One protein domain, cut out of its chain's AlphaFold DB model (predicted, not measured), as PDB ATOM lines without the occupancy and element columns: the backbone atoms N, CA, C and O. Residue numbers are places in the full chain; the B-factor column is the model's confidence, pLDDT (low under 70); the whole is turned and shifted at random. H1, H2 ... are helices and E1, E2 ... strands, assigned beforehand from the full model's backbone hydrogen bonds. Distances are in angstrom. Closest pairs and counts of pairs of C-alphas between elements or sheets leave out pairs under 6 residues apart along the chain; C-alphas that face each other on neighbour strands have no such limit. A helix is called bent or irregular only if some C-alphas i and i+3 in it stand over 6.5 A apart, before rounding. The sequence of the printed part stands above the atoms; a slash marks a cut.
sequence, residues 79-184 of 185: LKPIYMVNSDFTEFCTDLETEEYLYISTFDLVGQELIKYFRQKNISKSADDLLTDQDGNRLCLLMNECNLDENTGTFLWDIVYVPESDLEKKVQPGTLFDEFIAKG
ATOM      1  N   LEU A  79      24.724  -1.845  34.015       95.56
ATOM      2  CA  LEU A  79      23.401  -1.585  33.468       95.56
ATOM      3  C   LEU A  79      23.550  -0.662  32.252       95.56
ATOM      4  O   LEU A  79      24.057   0.451  32.379       95.56
ATOM      5  N   LYS A  80      23.144  -1.132  31.071       95.31
ATOM      6  CA  LYS A  80      23.212  -0.376  29.812       95.31
ATOM      7  C   LYS A  80      21.794   0.003  29.361       95.31
ATOM      8  O   LYS A  80      21.059  -0.898  28.948       95.31
ATOM      9  N   PRO A  81      21.381   1.282  29.456       95.44
ATOM     10  CA  PRO A  81      20.078   1.722  28.959       95.44
ATOM     11  C   PRO A  81      20.012   1.603  27.434       95.44
ATOM     12  O   PRO A  81      21.006   1.837  26.749       95.44
ATOM     13  N   ILE A  82      18.843   1.238  26.907       96.38
ATOM     14  CA  ILE A  82      18.610   1.067  25.470       96.38
ATOM     15  C   ILE A  82      17.741   2.206  24.945       96.38
ATOM     16  O   ILE A  82      16.610   2.406  25.391       96.38
ATOM     17  N   TYR A  83      18.265   2.935  23.967       94.88
ATOM     18  CA  TYR A  83      17.594   4.076  23.348       94.88
ATOM     19  C   TYR A  83      16.908   3.718  22.038       94.88
ATOM     20  O   TYR A  83      15.891   4.318  21.708       94.88
ATOM     21  N   MET A  84      17.445   2.742  21.306       95.06
ATOM     22  CA  MET A  84      16.856   2.213  20.079       95.06
ATOM     23  C   MET A  84      17.201   0.731  19.958       95.06
ATOM     24  O   MET A  84      18.282   0.302  20.358       95.06
ATOM     25  N   VAL A  85      16.297  -0.053  19.380       93.06
ATOM     26  CA  VAL A  85      16.542  -1.452  19.023       93.06
ATOM     27  C   VAL A  85      15.966  -1.698  17.640       93.06
ATOM     28  O   VAL A  85      14.900  -1.180  17.307       93.06
ATOM     29  N   ASN A  86      16.668  -2.459  16.809       91.19
ATOM     30  CA  ASN A  86      16.122  -2.812  15.505       91.19
ATOM     31  C   ASN A  86      14.977  -3.840  15.633       91.19
ATOM     32  O   ASN A  86      14.833  -4.531  16.643       91.19
ATOM     33  N   SER A  87      14.158  -3.977  14.587       86.06
ATOM     34  CA  SER A  87      13.003  -4.897  14.576       86.06
ATOM     35  C   SER A  87      13.367  -6.356  14.859       86.06
ATOM     36  O   SER A  87      12.539  -7.115  15.374       86.06
ATOM     37  N   ASP A  88      14.605  -6.719  14.527       86.94
ATOM     38  CA  ASP A  88      15.127  -8.080  14.581       86.94
ATOM     39  C   ASP A  88      15.847  -8.382  15.905       86.94
ATOM     40  O   ASP A  88      16.241  -9.524  16.136       86.94
ATOM     41  N   PHE A  89      15.975  -7.392  16.800       89.44
ATOM     42  CA  PHE A  89      16.635  -7.515  18.108       89.44
ATOM     43  C   PHE A  89      18.091  -7.991  18.010       89.44
ATOM     44  O   PHE A  89      18.584  -8.736  18.857       89.44
ATOM     45  N   THR A  90      18.787  -7.561  16.958       92.25
ATOM     46  CA  THR A  90      20.203  -7.866  16.736       92.25
ATOM     47  C   THR A  90      21.126  -6.716  17.121       92.25
ATOM     48  O   THR A  90      22.311  -6.957  17.348       92.25
ATOM     49  N   GLU A  91      20.601  -5.492  17.209       95.19
ATOM     50  CA  GLU A  91      21.365  -4.264  17.447       95.19
ATOM     51  C   GLU A  91      20.634  -3.361  18.441       95.19
ATOM     52  O   GLU A  91      19.441  -3.093  18.284       95.19
ATOM     53  N   PHE A  92      21.362  -2.892  19.455       96.12
ATOM     54  CA  PHE A  92      20.843  -2.078  20.550       96.12
ATOM     55  C   PHE A  92      21.681  -0.806  20.674       96.12
ATOM     56  O   PHE A  92      22.861  -0.884  21.004       96.12
ATOM     57  N   CYS A  93      21.089   0.360  20.429       96.38
ATOM     58  CA  CYS A  93      21.746   1.645  20.653       96.38
ATOM     59  C   CYS A  93      21.749   1.964  22.151       96.38
ATOM     60  O   CYS A  93      20.682   2.063  22.766       96.38
ATOM     61  N   THR A  94      22.939   2.117  22.731       95.00
ATOM     62  CA  THR A  94      23.136   2.401  24.161       95.00
ATOM     63  C   THR A  94      23.490   3.852  24.452       95.00
ATOM     64  O   THR A  94      23.464   4.251  25.612       95.00
ATOM     65  N   ASP A  95      23.808   4.634  23.422       93.94
ATOM     66  CA  ASP A  95      24.081   6.065  23.521       93.94
ATOM     67  C   ASP A  95      23.762   6.736  22.175       93.94
ATOM     68  O   ASP A  95      24.279   6.337  21.131       93.94
ATOM     69  N   LEU A  96      22.886   7.742  22.206       91.50
ATOM     70  CA  LEU A  96      22.462   8.489  21.020       91.50
ATOM     71  C   LEU A  96      23.470   9.565  20.595       91.50
ATOM     72  O   LEU A  96      23.489   9.935  19.425       91.50
ATOM     73  N   GLU A  97      24.270  10.097  21.521       92.44
ATOM     74  CA  GLU A  97      25.242  11.156  21.230       92.44
ATOM     75  C   GLU A  97      26.495  10.586  20.571       92.44
ATOM     76  O   GLU A  97      27.034  11.172  19.632       92.44
ATOM     77  N   THR A  98      26.956   9.438  21.070       92.12
ATOM     78  CA  THR A  98      28.159   8.767  20.563       92.12
ATOM     79  C   THR A  98      27.862   7.700  19.512       92.12
ATOM     80  O   THR A  98      28.800   7.139  18.946       92.12
ATOM     81  N   GLU A  99      26.580   7.439  19.235       92.44
ATOM     82  CA  GLU A  99      26.120   6.348  18.372       92.44
ATOM     83  C   GLU A  99      26.725   4.993  18.800       92.44
ATOM     84  O   GLU A  99      27.163   4.195  17.972       92.44
ATOM     85  N   GLU A 100      26.783   4.726  20.112       95.06
ATOM     86  CA  GLU A 100      27.277   3.451  20.648       95.06
ATOM     87  C   GLU A 100      26.213   2.358  20.468       95.06
ATOM     88  O   GLU A 100      25.052   2.524  20.860       95.06
ATOM     89  N   TYR A 101      26.627   1.212  19.917       95.25
ATOM     90  CA  TYR A 101      25.772   0.042  19.721       95.25
ATOM     91  C   TYR A 101      26.347  -1.210  20.382       95.25
ATOM     92  O   TYR A 101      27.534  -1.521  20.263       95.25
ATOM     93  N   LEU A 102      25.459  -1.989  20.997       95.56
ATOM     94  CA  LEU A 102      25.696  -3.379  21.362       95.56
ATOM     95  C   LEU A 102      25.066  -4.302  20.320       95.56
ATOM     96  O   LEU A 102      23.893  -4.171  19.967       95.56
ATOM     97  N   TYR A 103      25.844  -5.279  19.869       96.31
ATOM     98  CA  TYR A 103      25.413  -6.289  18.911       96.31
ATOM     99  C   TYR A 103      25.121  -7.600  19.636       96.31
ATOM    100  O   TYR A 103      25.885  -8.023  20.503       96.31
ATOM    101  N   ILE A 104      24.047  -8.293  19.248       95.38
ATOM    102  CA  ILE A 104      23.684  -9.594  19.835       95.38
ATOM    103  C   ILE A 104      24.826 -10.621  19.746       95.38
ATOM    104  O   ILE A 104      24.995 -11.448  20.640       95.38
ATOM    105  N   SER A 105      25.635 -10.547  18.687       95.25
ATOM    106  CA  SER A 105      26.789 -11.419  18.444       95.25
ATOM    107  C   SER A 105      27.934 -11.222  19.440       95.25
ATOM    108  O   SER A 105      28.799 -12.091  19.526       95.25
ATOM    109  N   THR A 106      27.942 -10.122  20.196       94.12
ATOM    110  CA  THR A 106      28.916  -9.861  21.264       94.12
ATOM    111  C   THR A 106      28.668 -10.740  22.492       94.12
ATOM    112  O   THR A 106      29.591 -10.991  23.267       94.12
ATOM    113  N   PHE A 107      27.438 -11.229  22.679       95.31
ATOM    114  CA  PHE A 107      27.083 -12.075  23.815       95.31
ATOM    115  C   PHE A 107      27.351 -13.558  23.555       95.31
ATOM    116  O   PHE A 107      27.306 -14.047  22.419       95.31
ATOM    117  N   ASP A 108      27.547 -14.297  24.649       93.69
ATOM    118  CA  ASP A 108      27.545 -15.757  24.647       93.69
ATOM    119  C   ASP A 108      26.208 -16.335  24.149       93.69
ATOM    120  O   ASP A 108      25.177 -15.660  24.137       93.69
ATOM    121  N   LEU A 109      26.209 -17.614  23.755       93.19
ATOM    122  CA  LEU A 109      25.006 -18.289  23.242       93.19
ATOM    123  C   LEU A 109      23.811 -18.160  24.196       93.19
ATOM    124  O   LEU A 109      22.696 -17.924  23.743       93.19
ATOM    125  N   VAL A 110      24.060 -18.228  25.506       95.12
ATOM    126  CA  VAL A 110      23.024 -18.057  26.529       95.12
ATOM    127  C   VAL A 110      22.424 -16.649  26.489       95.12
ATOM    128  O   VAL A 110      21.207 -16.502  26.537       95.12
ATOM    129  N   GLY A 111      23.241 -15.598  26.374       96.31
ATOM    130  CA  GLY A 111      22.741 -14.230  26.228       96.31
ATOM    131  C   GLY A 111      21.893 -14.052  24.966       96.31
ATOM    132  O   GLY A 111      20.844 -13.407  25.004       96.31
ATOM    133  N   GLN A 112      22.289 -14.688  23.862       95.94
ATOM    134  CA  GLN A 112      21.504 -14.684  22.624       95.94
ATOM    135  C   GLN A 112      20.157 -15.408  22.796       95.94
ATOM    136  O   GLN A 112      19.138 -14.964  22.263       95.94
ATOM    137  N   GLU A 113      20.127 -16.515  23.541       96.12
ATOM    138  CA  GLU A 113      18.897 -17.240  23.885       96.12
ATOM    139  C   GLU A 113      17.986 -16.425  24.809       96.12
ATOM    140  O   GLU A 113      16.777 -16.372  24.576       96.12
ATOM    141  N   LEU A 114      18.552 -15.702  25.777       96.62
ATOM    142  CA  LEU A 114      17.804 -14.803  26.652       96.62
ATOM    143  C   LEU A 114      17.132 -13.659  25.872       96.62
ATOM    144  O   LEU A 114      15.961 -13.359  26.112       96.62
ATOM    145  N   ILE A 115      17.818 -13.062  24.890       95.81
ATOM    146  CA  ILE A 115      17.218 -12.043  24.008       95.81
ATOM    147  C   ILE A 115      16.050 -12.636  23.210       95.81
ATOM    148  O   ILE A 115      14.972 -12.036  23.138       95.81
ATOM    149  N   LYS A 116      16.217 -13.843  22.654       94.88
ATOM    150  CA  LYS A 116      15.131 -14.546  21.949       94.88
ATOM    151  C   LYS A 116      13.944 -14.809  22.877       94.88
ATOM    152  O   LYS A 116      12.805 -14.573  22.478       94.88
ATOM    153  N   TYR A 117      14.200 -15.252  24.108       95.25
ATOM    154  CA  TYR A 117      13.176 -15.486  25.128       95.25
ATOM    155  C   TYR A 117      12.399 -14.203  25.451       95.25
ATOM    156  O   TYR A 117      11.166 -14.194  25.421       95.25
ATOM    157  N   PHE A 118      13.106 -13.094  25.673       95.12
ATOM    158  CA  PHE A 118      12.502 -11.780  25.892       95.12
ATOM    159  C   PHE A 118      11.619 -11.347  24.718       95.12
ATOM    160  O   PHE A 118      10.478 -10.922  24.924       95.12
ATOM    161  N   ARG A 119      12.107 -11.508  23.480       92.81
ATOM    162  CA  ARG A 119      11.344 -11.164  22.276       92.81
ATOM    163  C   ARG A 119      10.085 -12.016  22.138       92.81
ATOM    164  O   ARG A 119       9.029 -11.479  21.819       92.81
ATOM    165  N   GLN A 120      10.162 -13.312  22.433       93.12
ATOM    166  CA  GLN A 120       9.002 -14.207  22.418       93.12
ATOM    167  C   GLN A 120       7.944 -13.805  23.451       93.12
ATOM    168  O   GLN A 120       6.757 -13.783  23.127       93.12
ATOM    169  N   LYS A 121       8.353 -13.425  24.671       92.81
ATOM    170  CA  LYS A 121       7.422 -12.919  25.698       92.81
ATOM    171  C   LYS A 121       6.744 -11.605  25.303       92.81
ATOM    172  O   LYS A 121       5.688 -11.290  25.840       92.81
ATOM    173  N   ASN A 122       7.327 -10.868  24.362       91.94
ATOM    174  CA  ASN A 122       6.856  -9.564  23.909       91.94
ATOM    175  C   ASN A 122       6.537  -9.530  22.407       91.94
ATOM    176  O   ASN A 122       6.654  -8.486  21.764       91.94
ATOM    177  N   ILE A 123       6.127 -10.663  21.831       90.44
ATOM    178  CA  ILE A 123       5.927 -10.803  20.380       90.44
ATOM    179  C   ILE A 123       4.885  -9.828  19.808       90.44
ATOM    180  O   ILE A 123       4.930  -9.491  18.630       90.44
ATOM    181  N   SER A 124       3.953  -9.358  20.641       90.00
ATOM    182  CA  SER A 124       2.895  -8.422  20.258       90.00
ATOM    183  C   SER A 124       3.309  -6.948  20.304       90.00
ATOM    184  O   SER A 124       2.493  -6.100  19.960       90.00
ATOM    185  N   LYS A 125       4.522  -6.628  20.770       90.19
ATOM    186  CA  LYS A 125       5.012  -5.251  20.902       90.19
ATOM    187  C   LYS A 125       5.974  -4.899  19.770       90.19
ATOM    188  O   LYS A 125       6.776  -5.741  19.340       90.19
ATOM    189  N   SER A 126       5.920  -3.656  19.298       89.69
ATOM    190  CA  SER A 126       6.951  -3.133  18.399       89.69
ATOM    191  C   SER A 126       8.281  -2.930  19.143       89.69
ATOM    192  O   SER A 126       8.355  -3.091  20.362       89.69
ATOM    193  N   ALA A 127       9.349  -2.630  18.401       88.00
ATOM    194  CA  ALA A 127      10.642  -2.276  18.984       88.00
ATOM    195  C   ALA A 127      10.541  -1.015  19.859       88.00
ATOM    196  O   ALA A 127      11.021  -1.017  20.991       88.00
ATOM    197  N   ASP A 128       9.839   0.012  19.376       87.62
ATOM    198  CA  ASP A 128       9.671   1.284  20.086       87.62
ATOM    199  C   ASP A 128       8.839   1.116  21.365       87.62
ATOM    200  O   ASP A 128       9.224   1.612  22.424       87.62
ATOM    201  N   ASP A 129       7.764   0.317  21.306       91.12
ATOM    202  CA  ASP A 129       6.914   0.001  22.470       91.12
ATOM    203  C   ASP A 129       7.660  -0.769  23.572       91.12
ATOM    204  O   ASP A 129       7.135  -0.960  24.671       91.12
ATOM    205  N   LEU A 130       8.850  -1.293  23.268       91.69
ATOM    206  CA  LEU A 130       9.671  -2.032  24.216       91.69
ATOM    207  C   LEU A 130      10.705  -1.168  24.920       91.69
ATOM    208  O   LEU A 130      11.215  -1.611  25.944       91.69
ATOM    209  N   LEU A 131      10.997   0.038  24.438       94.25
ATOM    210  CA  LEU A 131      12.030   0.894  25.028       94.25
ATOM    211  C   LEU A 131      11.641   1.435  26.407       94.25
ATOM    212  O   LEU A 131      12.517   1.723  27.224       94.25
ATOM    213  N   THR A 132      10.339   1.570  26.655       94.00
ATOM    214  CA  THR A 132       9.783   2.042  27.926       94.00
ATOM    215  C   THR A 132       8.592   1.171  28.308       94.00
ATOM    216  O   THR A 132       7.782   0.826  27.448       94.00
ATOM    217  N   ASP A 133       8.485   0.779  29.577       93.81
ATOM    218  CA  ASP A 133       7.302   0.062  30.056       93.81
ATOM    219  C   ASP A 133       6.123   1.010  30.363       93.81
ATOM    220  O   ASP A 133       6.168   2.218  30.133       93.81
ATOM    221  N   GLN A 134       5.032   0.440  30.877       91.25
ATOM    222  CA  GLN A 134       3.818   1.181  31.237       91.25
ATOM    223  C   GLN A 134       4.016   2.180  32.389       91.25
ATOM    224  O   GLN A 134       3.219   3.105  32.527       91.25
ATOM    225  N   ASP A 135       5.054   1.987  33.204       93.56
ATOM    226  CA  ASP A 135       5.366   2.800  34.377       93.56
ATOM    227  C   ASP A 135       6.413   3.883  34.049       93.56
ATOM    228  O   ASP A 135       6.818   4.649  34.924       93.56
ATOM    229  N   GLY A 136       6.835   3.985  32.782       92.88
ATOM    230  CA  GLY A 136       7.844   4.943  32.335       92.88
ATOM    231  C   GLY A 136       9.284   4.478  32.571       92.88
ATOM    232  O   GLY A 136      10.210   5.268  32.405       92.88
ATOM    233  N   ASN A 137       9.499   3.220  32.959       95.56
ATOM    234  CA  ASN A 137      10.833   2.690  33.219       95.56
ATOM    235  C   ASN A 137      11.547   2.357  31.909       95.56
ATOM    236  O   ASN A 137      10.946   1.834  30.967       95.56
ATOM    237  N   ARG A 138      12.857   2.597  31.871       94.69
ATOM    238  CA  ARG A 138      13.695   2.410  30.686       94.69
ATOM    239  C   ARG A 138      14.135   0.956  30.544       94.69
ATOM    240  O   ARG A 138      14.617   0.357  31.506       94.69
ATOM    241  N   LEU A 139      14.046   0.419  29.328       96.00
ATOM    242  CA  LEU A 139      14.647  -0.865  28.975       96.00
ATOM    243  C   LEU A 139      16.168  -0.800  29.121       96.00
ATOM    244  O   LEU A 139      16.824   0.056  28.530       96.00
ATOM    245  N   CYS A 140      16.728  -1.741  29.865       96.88
ATOM    246  CA  CYS A 140      18.153  -1.852  30.114       96.88
ATOM    247  C   CYS A 140      18.627  -3.295  29.934       96.88
ATOM    248  O   CYS A 140      17.930  -4.251  30.287       96.88
ATOM    249  N   LEU A 141      19.856  -3.449  29.447       96.94
ATOM    250  CA  LEU A 141      20.583  -4.712  29.481       96.94
ATOM    251  C   LEU A 141      21.464  -4.735  30.729       96.94
ATOM    252  O   LEU A 141      22.311  -3.862  30.914       96.94
ATOM    253  N   LEU A 142      21.272  -5.735  31.586       97.50
ATOM    254  CA  LEU A 142      22.164  -5.996  32.708       97.50
ATOM    255  C   LEU A 142      23.234  -6.976  32.241       97.50
ATOM    256  O   LEU A 142      22.944  -8.139  31.970       97.50
ATOM    257  N   MET A 143      24.474  -6.523  32.150       96.44
ATOM    258  CA  MET A 143      25.582  -7.305  31.611       96.44
ATOM    259  C   MET A 143      26.784  -7.301  32.545       96.44
ATOM    260  O   MET A 143      26.840  -6.541  33.504       96.44
ATOM    261  N   ASN A 144      27.765  -8.156  32.287       95.62
ATOM    262  CA  ASN A 144      29.103  -7.954  32.821       95.62
ATOM    263  C   ASN A 144      30.157  -8.289  31.769       95.62
ATOM    264  O   ASN A 144      29.919  -9.057  30.835       95.62
ATOM    265  N   GLU A 145      31.335  -7.717  31.971       94.31
ATOM    266  CA  GLU A 145      32.525  -8.012  31.187       94.31
ATOM    267  C   GLU A 145      33.542  -8.730  32.068       94.31
ATOM    268  O   GLU A 145      33.723  -8.437  33.262       94.31
ATOM    269  N   CYS A 146      34.180  -9.729  31.476       93.88
ATOM    270  CA  CYS A 146      35.049 -10.656  32.171       93.88
ATOM    271  C   CYS A 146      36.304 -10.912  31.341       93.88
ATOM    272  O   CYS A 146      36.205 -11.099  30.133       93.88
ATOM    273  N   ASN A 147      37.462 -10.946  32.001       92.94
ATOM    274  CA  ASN A 147      38.734 -11.352  31.415       92.94
ATOM    275  C   ASN A 147      39.424 -12.337  32.373       92.94
ATOM    276  O   ASN A 147      39.770 -11.949  33.488       92.94
ATOM    277  N   LEU A 148      39.568 -13.600  31.957       92.19
ATOM    278  CA  LEU A 148      40.206 -14.685  32.713       92.19
ATOM    279  C   LEU A 148      41.131 -15.484  31.786       92.19
ATOM    280  O   LEU A 148      40.662 -15.986  30.768       92.19
ATOM    281  N   ASP A 149      42.411 -15.647  32.135       82.88
ATOM    282  CA  ASP A 149      43.400 -16.401  31.335       82.88
ATOM    283  C   ASP A 149      43.319 -16.116  29.827       82.88
ATOM    284  O   ASP A 149      43.101 -17.023  29.029       82.88
ATOM    285  N   GLU A 150      43.421 -14.844  29.432       87.44
ATOM    286  CA  GLU A 150      43.340 -14.389  28.028       87.44
ATOM    287  C   GLU A 150      41.956 -14.555  27.365       87.44
ATOM    288  O   GLU A 150      41.756 -14.130  26.227       87.44
ATOM    289  N   ASN A 151      40.970 -15.121  28.064       90.12
ATOM    290  CA  ASN A 151      39.604 -15.245  27.578       90.12
ATOM    291  C   ASN A 151      38.809 -14.033  28.044       90.12
ATOM    292  O   ASN A 151      38.578 -13.849  29.238       90.12
ATOM    293  N   THR A 152      38.387 -13.210  27.088       91.62
ATOM    294  CA  THR A 152      37.473 -12.094  27.336       91.62
ATOM    295  C   THR A 152      36.067 -12.489  26.906       91.62
ATOM    296  O   THR A 152      35.895 -13.133  25.872       91.62
ATOM    297  N   GLY A 153      35.062 -12.117  27.690       92.88
ATOM    298  CA  GLY A 153      33.669 -12.372  27.357       92.88
ATOM    299  C   GLY A 153      32.735 -11.316  27.926       92.88
ATOM    300  O   GLY A 153      32.958 -10.796  29.024       92.88
ATOM    301  N   THR A 154      31.672 -11.053  27.173       95.06
ATOM    302  CA  THR A 154      30.567 -10.183  27.563       95.06
ATOM    303  C   THR A 154      29.326 -11.039  27.763       95.06
ATOM    304  O   THR A 154      28.904 -11.767  26.864       95.06
ATOM    305  N   PHE A 155      28.733 -10.964  28.950       96.75
ATOM    306  CA  PHE A 155      27.624 -11.834  29.334       96.75
ATOM    307  C   PHE A 155      26.400 -10.997  29.668       96.75
ATOM    308  O   PHE A 155      26.447 -10.147  30.555       96.75
ATOM    309  N   LEU A 156      25.291 -11.268  28.981       97.44
ATOM    310  CA  LEU A 156      23.995 -10.673  29.294       97.44
ATOM    311  C   LEU A 156      23.330 -11.462  30.419       97.44
ATOM    312  O   LEU A 156      23.007 -12.635  30.233       97.44
ATOM    313  N   TRP A 157      23.141 -10.849  31.578       97.06
ATOM    314  CA  TRP A 157      22.549 -11.478  32.755       97.06
ATOM    315  C   TRP A 157      21.079 -11.177  32.944       97.06
ATOM    316  O   TRP A 157      20.419 -11.974  33.588       97.06
ATOM    317  N   ASP A 158      20.567 -10.069  32.423       97.69
ATOM    318  CA  ASP A 158      19.129  -9.837  32.408       97.69
ATOM    319  C   ASP A 158      18.731  -8.751  31.404       97.69
ATOM    320  O   ASP A 158      19.565  -7.961  30.957       97.69
ATOM    321  N   ILE A 159      17.440  -8.699  31.084       96.75
ATOM    322  CA  ILE A 159      16.800  -7.614  30.344       96.75
ATOM    323  C   ILE A 159      15.705  -7.054  31.248       96.75
ATOM    324  O   ILE A 159      14.702  -7.717  31.515       96.75
ATOM    325  N   VAL A 160      15.920  -5.842  31.750       95.81
ATOM    326  CA  VAL A 160      15.133  -5.265  32.845       95.81
ATOM    327  C   VAL A 160      14.622  -3.880  32.495       95.81
ATOM    328  O   VAL A 160      15.233  -3.159  31.714       95.81
ATOM    329  N   TYR A 161      13.507  -3.499  33.108       95.56
ATOM    330  CA  TYR A 161      13.014  -2.130  33.095       95.56
ATOM    331  C   TYR A 161      13.403  -1.452  34.407       95.56
ATOM    332  O   TYR A 161      13.136  -1.994  35.481       95.56
ATOM    333  N   VAL A 162      14.072  -0.302  34.324       94.94
ATOM    334  CA  VAL A 162      14.614   0.407  35.493       94.94
ATOM    335  C   VAL A 162      14.176   1.876  35.466       94.94
ATOM    336  O   VAL A 162      14.218   2.493  34.397       94.94
ATOM    337  N   PRO A 163      13.757   2.458  36.607       94.38
ATOM    338  CA  PRO A 163      13.514   3.894  36.703       94.38
ATOM    339  C   PRO A 163      14.768   4.691  36.341       94.38
ATOM    340  O   PRO A 163      15.880   4.311  36.703       94.38
ATOM    341  N   GLU A 164      14.604   5.844  35.699       89.50
ATOM    342  CA  GLU A 164      15.739   6.676  35.277       89.50
ATOM    343  C   GLU A 164      16.630   7.115  36.457       89.50
ATOM    344  O   GLU A 164      17.853   7.157  36.339       89.50
ATOM    345  N   SER A 165      16.041   7.323  37.641       91.56
ATOM    346  CA  SER A 165      16.766   7.639  38.882       91.56
ATOM    347  C   SER A 165      17.687   6.524  39.389       91.56
ATOM    348  O   SER A 165      18.498   6.750  40.290       91.56
ATOM    349  N   ASP A 166      17.525   5.309  38.868       93.44
ATOM    350  CA  ASP A 166      18.153   4.095  39.379       93.44
ATOM    351  C   ASP A 166      19.197   3.526  38.409       93.44
ATOM    352  O   ASP A 166      19.825   2.515  38.722       93.44
ATOM    353  N   LEU A 167      19.451   4.200  37.280       88.69
ATOM    354  CA  LEU A 167      20.396   3.742  36.256       88.69
ATOM    355  C   LEU A 167      21.842   3.608  36.763       88.69
ATOM    356  O   LEU A 167      22.588   2.763  36.275       88.69
ATOM    357  N   GLU A 168      22.231   4.393  37.768       87.25
ATOM    358  CA  GLU A 168      23.574   4.342  38.370       87.25
ATOM    359  C   GLU A 168      23.686   3.348  39.541       87.25
ATOM    360  O   GLU A 168      24.768   3.140  40.099       87.25
ATOM    361  N   LYS A 169      22.575   2.737  39.967       88.50
ATOM    362  CA  LYS A 169      22.586   1.827  41.116       88.50
ATOM    363  C   LYS A 169      23.118   0.456  40.716       88.50
ATOM    364  O   LYS A 169      22.929  -0.028  39.604       88.50
ATOM    365  N   LYS A 170      23.744  -0.229  41.677       86.88
ATOM    366  CA  LYS A 170      24.108  -1.640  41.509       86.88
ATOM    367  C   LYS A 170      22.841  -2.491  41.466       86.88
ATOM    368  O   LYS A 170      22.125  -2.579  42.463       86.88
ATOM    369  N   VAL A 171      22.623  -3.163  40.342       88.38
ATOM    370  CA  VAL A 171      21.504  -4.088  40.126       88.38
ATOM    371  C   VAL A 171      22.034  -5.526  40.050       88.38
ATOM    372  O   VAL A 171      23.182  -5.767  39.674       88.38
ATOM    373  N   GLN A 172      21.221  -6.484  40.484       91.62
ATOM    374  CA  GLN A 172      21.463  -7.922  40.321       91.62
ATOM    375  C   GLN A 172      20.471  -8.476  39.290       91.62
ATOM    376  O   GLN A 172      19.437  -7.842  39.072       91.62
ATOM    377  N   PRO A 173      20.746  -9.642  38.681       92.56
ATOM    378  CA  PRO A 173      19.779 -10.292  37.805       92.56
ATOM    379  C   PRO A 173      18.445 -10.480  38.532       92.56
ATOM    380  O   PRO A 173      18.427 -10.777  39.730       92.56
ATOM    381  N   GLY A 174      17.354 -10.237  37.818       90.62
ATOM    382  CA  GLY A 174      15.999 -10.223  38.337       90.62
ATOM    383  C   GLY A 174      15.116 -11.300  37.712       90.62
ATOM    384  O   GLY A 174      15.562 -12.371  37.297       90.62
ATOM    385  N   THR A 175      13.815 -11.008  37.683       92.19
ATOM    386  CA  THR A 175      12.769 -12.005  37.433       92.19
ATOM    387  C   THR A 175      12.848 -12.649  36.051       92.19
ATOM    388  O   THR A 175      12.600 -13.846  35.930       92.19
ATOM    389  N   LEU A 176      13.165 -11.890  34.995       94.62
ATOM    390  CA  LEU A 176      13.178 -12.448  33.640       94.62
ATOM    391  C   LEU A 176      14.287 -13.497  33.499       94.62
ATOM    392  O   LEU A 176      14.035 -14.573  32.952       94.62
ATOM    393  N   PHE A 177      15.476 -13.207  34.025       94.88
ATOM    394  CA  PHE A 177      16.561 -14.175  34.068       94.88
ATOM    395  C   PHE A 177      16.201 -15.407  34.899       94.88
ATOM    396  O   PHE A 177      16.356 -16.527  34.417       94.88
ATOM    397  N   ASP A 178      15.652 -15.226  36.100       93.94
ATOM    398  CA  ASP A 178      15.241 -16.348  36.955       93.94
ATOM    399  C   ASP A 178      14.225 -17.270  36.254       93.94
ATOM    400  O   ASP A 178      14.336 -18.499  36.313       93.94
ATOM    401  N   GLU A 179      13.256 -16.700  35.534       95.00
ATOM    402  CA  GLU A 179      12.300 -17.466  34.732       95.00
ATOM    403  C   GLU A 179      12.953 -18.212  33.562       95.00
ATOM    404  O   GLU A 179      12.564 -19.345  33.261       95.00
ATOM    405  N   PHE A 180      13.910 -17.581  32.878       95.25
ATOM    406  CA  PHE A 180      14.670 -18.202  31.795       95.25
ATOM    407  C   PHE A 180      15.470 -19.407  32.314       95.25
ATOM    408  O   PHE A 180      15.364 -20.511  31.775       95.25
ATOM    409  N   ILE A 181      16.166 -19.238  33.439       93.38
ATOM    410  CA  ILE A 181      16.905 -20.308  34.117       93.38
ATOM    411  C   ILE A 181      15.981 -21.457  34.532       93.38
ATOM    412  O   ILE A 181      16.324 -22.624  34.333       93.38
ATOM    413  N   ALA A 182      14.787 -21.159  35.055       91.19
ATOM    414  CA  ALA A 182      13.812 -22.177  35.452       91.19
ATOM    415  C   ALA A 182      13.333 -23.062  34.282       91.19
ATOM    416  O   ALA A 182      12.837 -24.166  34.516       91.19
ATOM    417  N   LYS A 183      13.503 -22.612  33.030       87.38
ATOM    418  CA  LYS A 183      13.189 -23.377  31.812       87.38
ATOM    419  C   LYS A 183      14.372 -24.175  31.249       87.38
ATOM    420  O   LYS A 183      14.169 -24.941  30.310       87.38
ATOM    421  N   GLY A 184      15.557 -24.073  31.856       79.75
ATOM    422  CA  GLY A 184      16.738 -24.879  31.522       79.75
ATOM    423  C   GLY A 184      17.776 -24.211  30.616       79.75
ATOM    424  O   GLY A 184      18.689 -24.915  30.154       79.75
TER     425      GLY A 184
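What this domain is: This is residues 79 to 184 of the 185 residues of an uncharacterized protein of Enterocytozoon hepatopenaei (UniProt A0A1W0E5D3). A long, bent hairpin of E4 and E5 runs through the domain, its tip at residues 147 to 152 sticking out, with the helix H1 lying along E5 and the short E1 beside E4. A second, smaller hairpin, E2 and E3, lies away from E4 and E5, and H2 sits near E5 and H1. The 106 printed residues hold E1, E2, E3, H1, E4, E5 and H2 in that order; the larger sheet, E1 - E4 - E5, is antiparallel. The class is mixed, helices and strands; the whole is compact, with a radius of gyration of the C-alphas of 13.6 A and spans of 42 by 36 by 27 A.

How they stand to each other: E4, residues 138 to 148, and E5, residues 151 to 162, form an antiparallel hairpin at 161 degrees, with N 146 and O 153 2.9 A apart, within hydrogen-bond range. E5 bends by 57 degrees at residue 159. E1, residues 79 to 81, is antiparallel to E4, with N 80 and O 141 at 2.9 A. H1, residues 109 to 121, is on this sheet over E5 at a height of 9.4 A, along the strands at 0 degrees on the local plane; the closest C-alphas, of Gly 111 and Leu 156, are 4.9 A apart. H2, residues 175 to 182, only grazes the sheet with residues 175 to 180; its closest C-alpha pair with E5 is Phe 177 and Asp 158, 5.3 A. H1, with residues 114 to 118 alone, touches H2 at a steep tilt of 65 degrees, opposite ways; the C-alphas of Leu 114 and Phe 180 are closest, 6.9 A. E2, residues 91 to 95, and E3, residues 100 to 103, form an antiparallel hairpin, with N 92 and O 102 at 2.9 A; both are apart from E4 and E5. Every O i to N i+4 pair in H1 and H2 is within hydrogen-bond range.

Where its parts are: E1 begins at C-alpha 79 (23.401, -1.585, 33.468). E4 spans 31.6 A, E5 30.5 A and H1 18.5 A. H2 ends at C-alpha 182 (13.812, -22.177, 35.452).

The domain as a whole: The C-alphas of Gln 134 and Asp 149 are farthest apart, 43.3 A. The links H1 to E4 and E5 to H2 are long. The printed part has no cut, and no printed residue is under 70 in pLDDT.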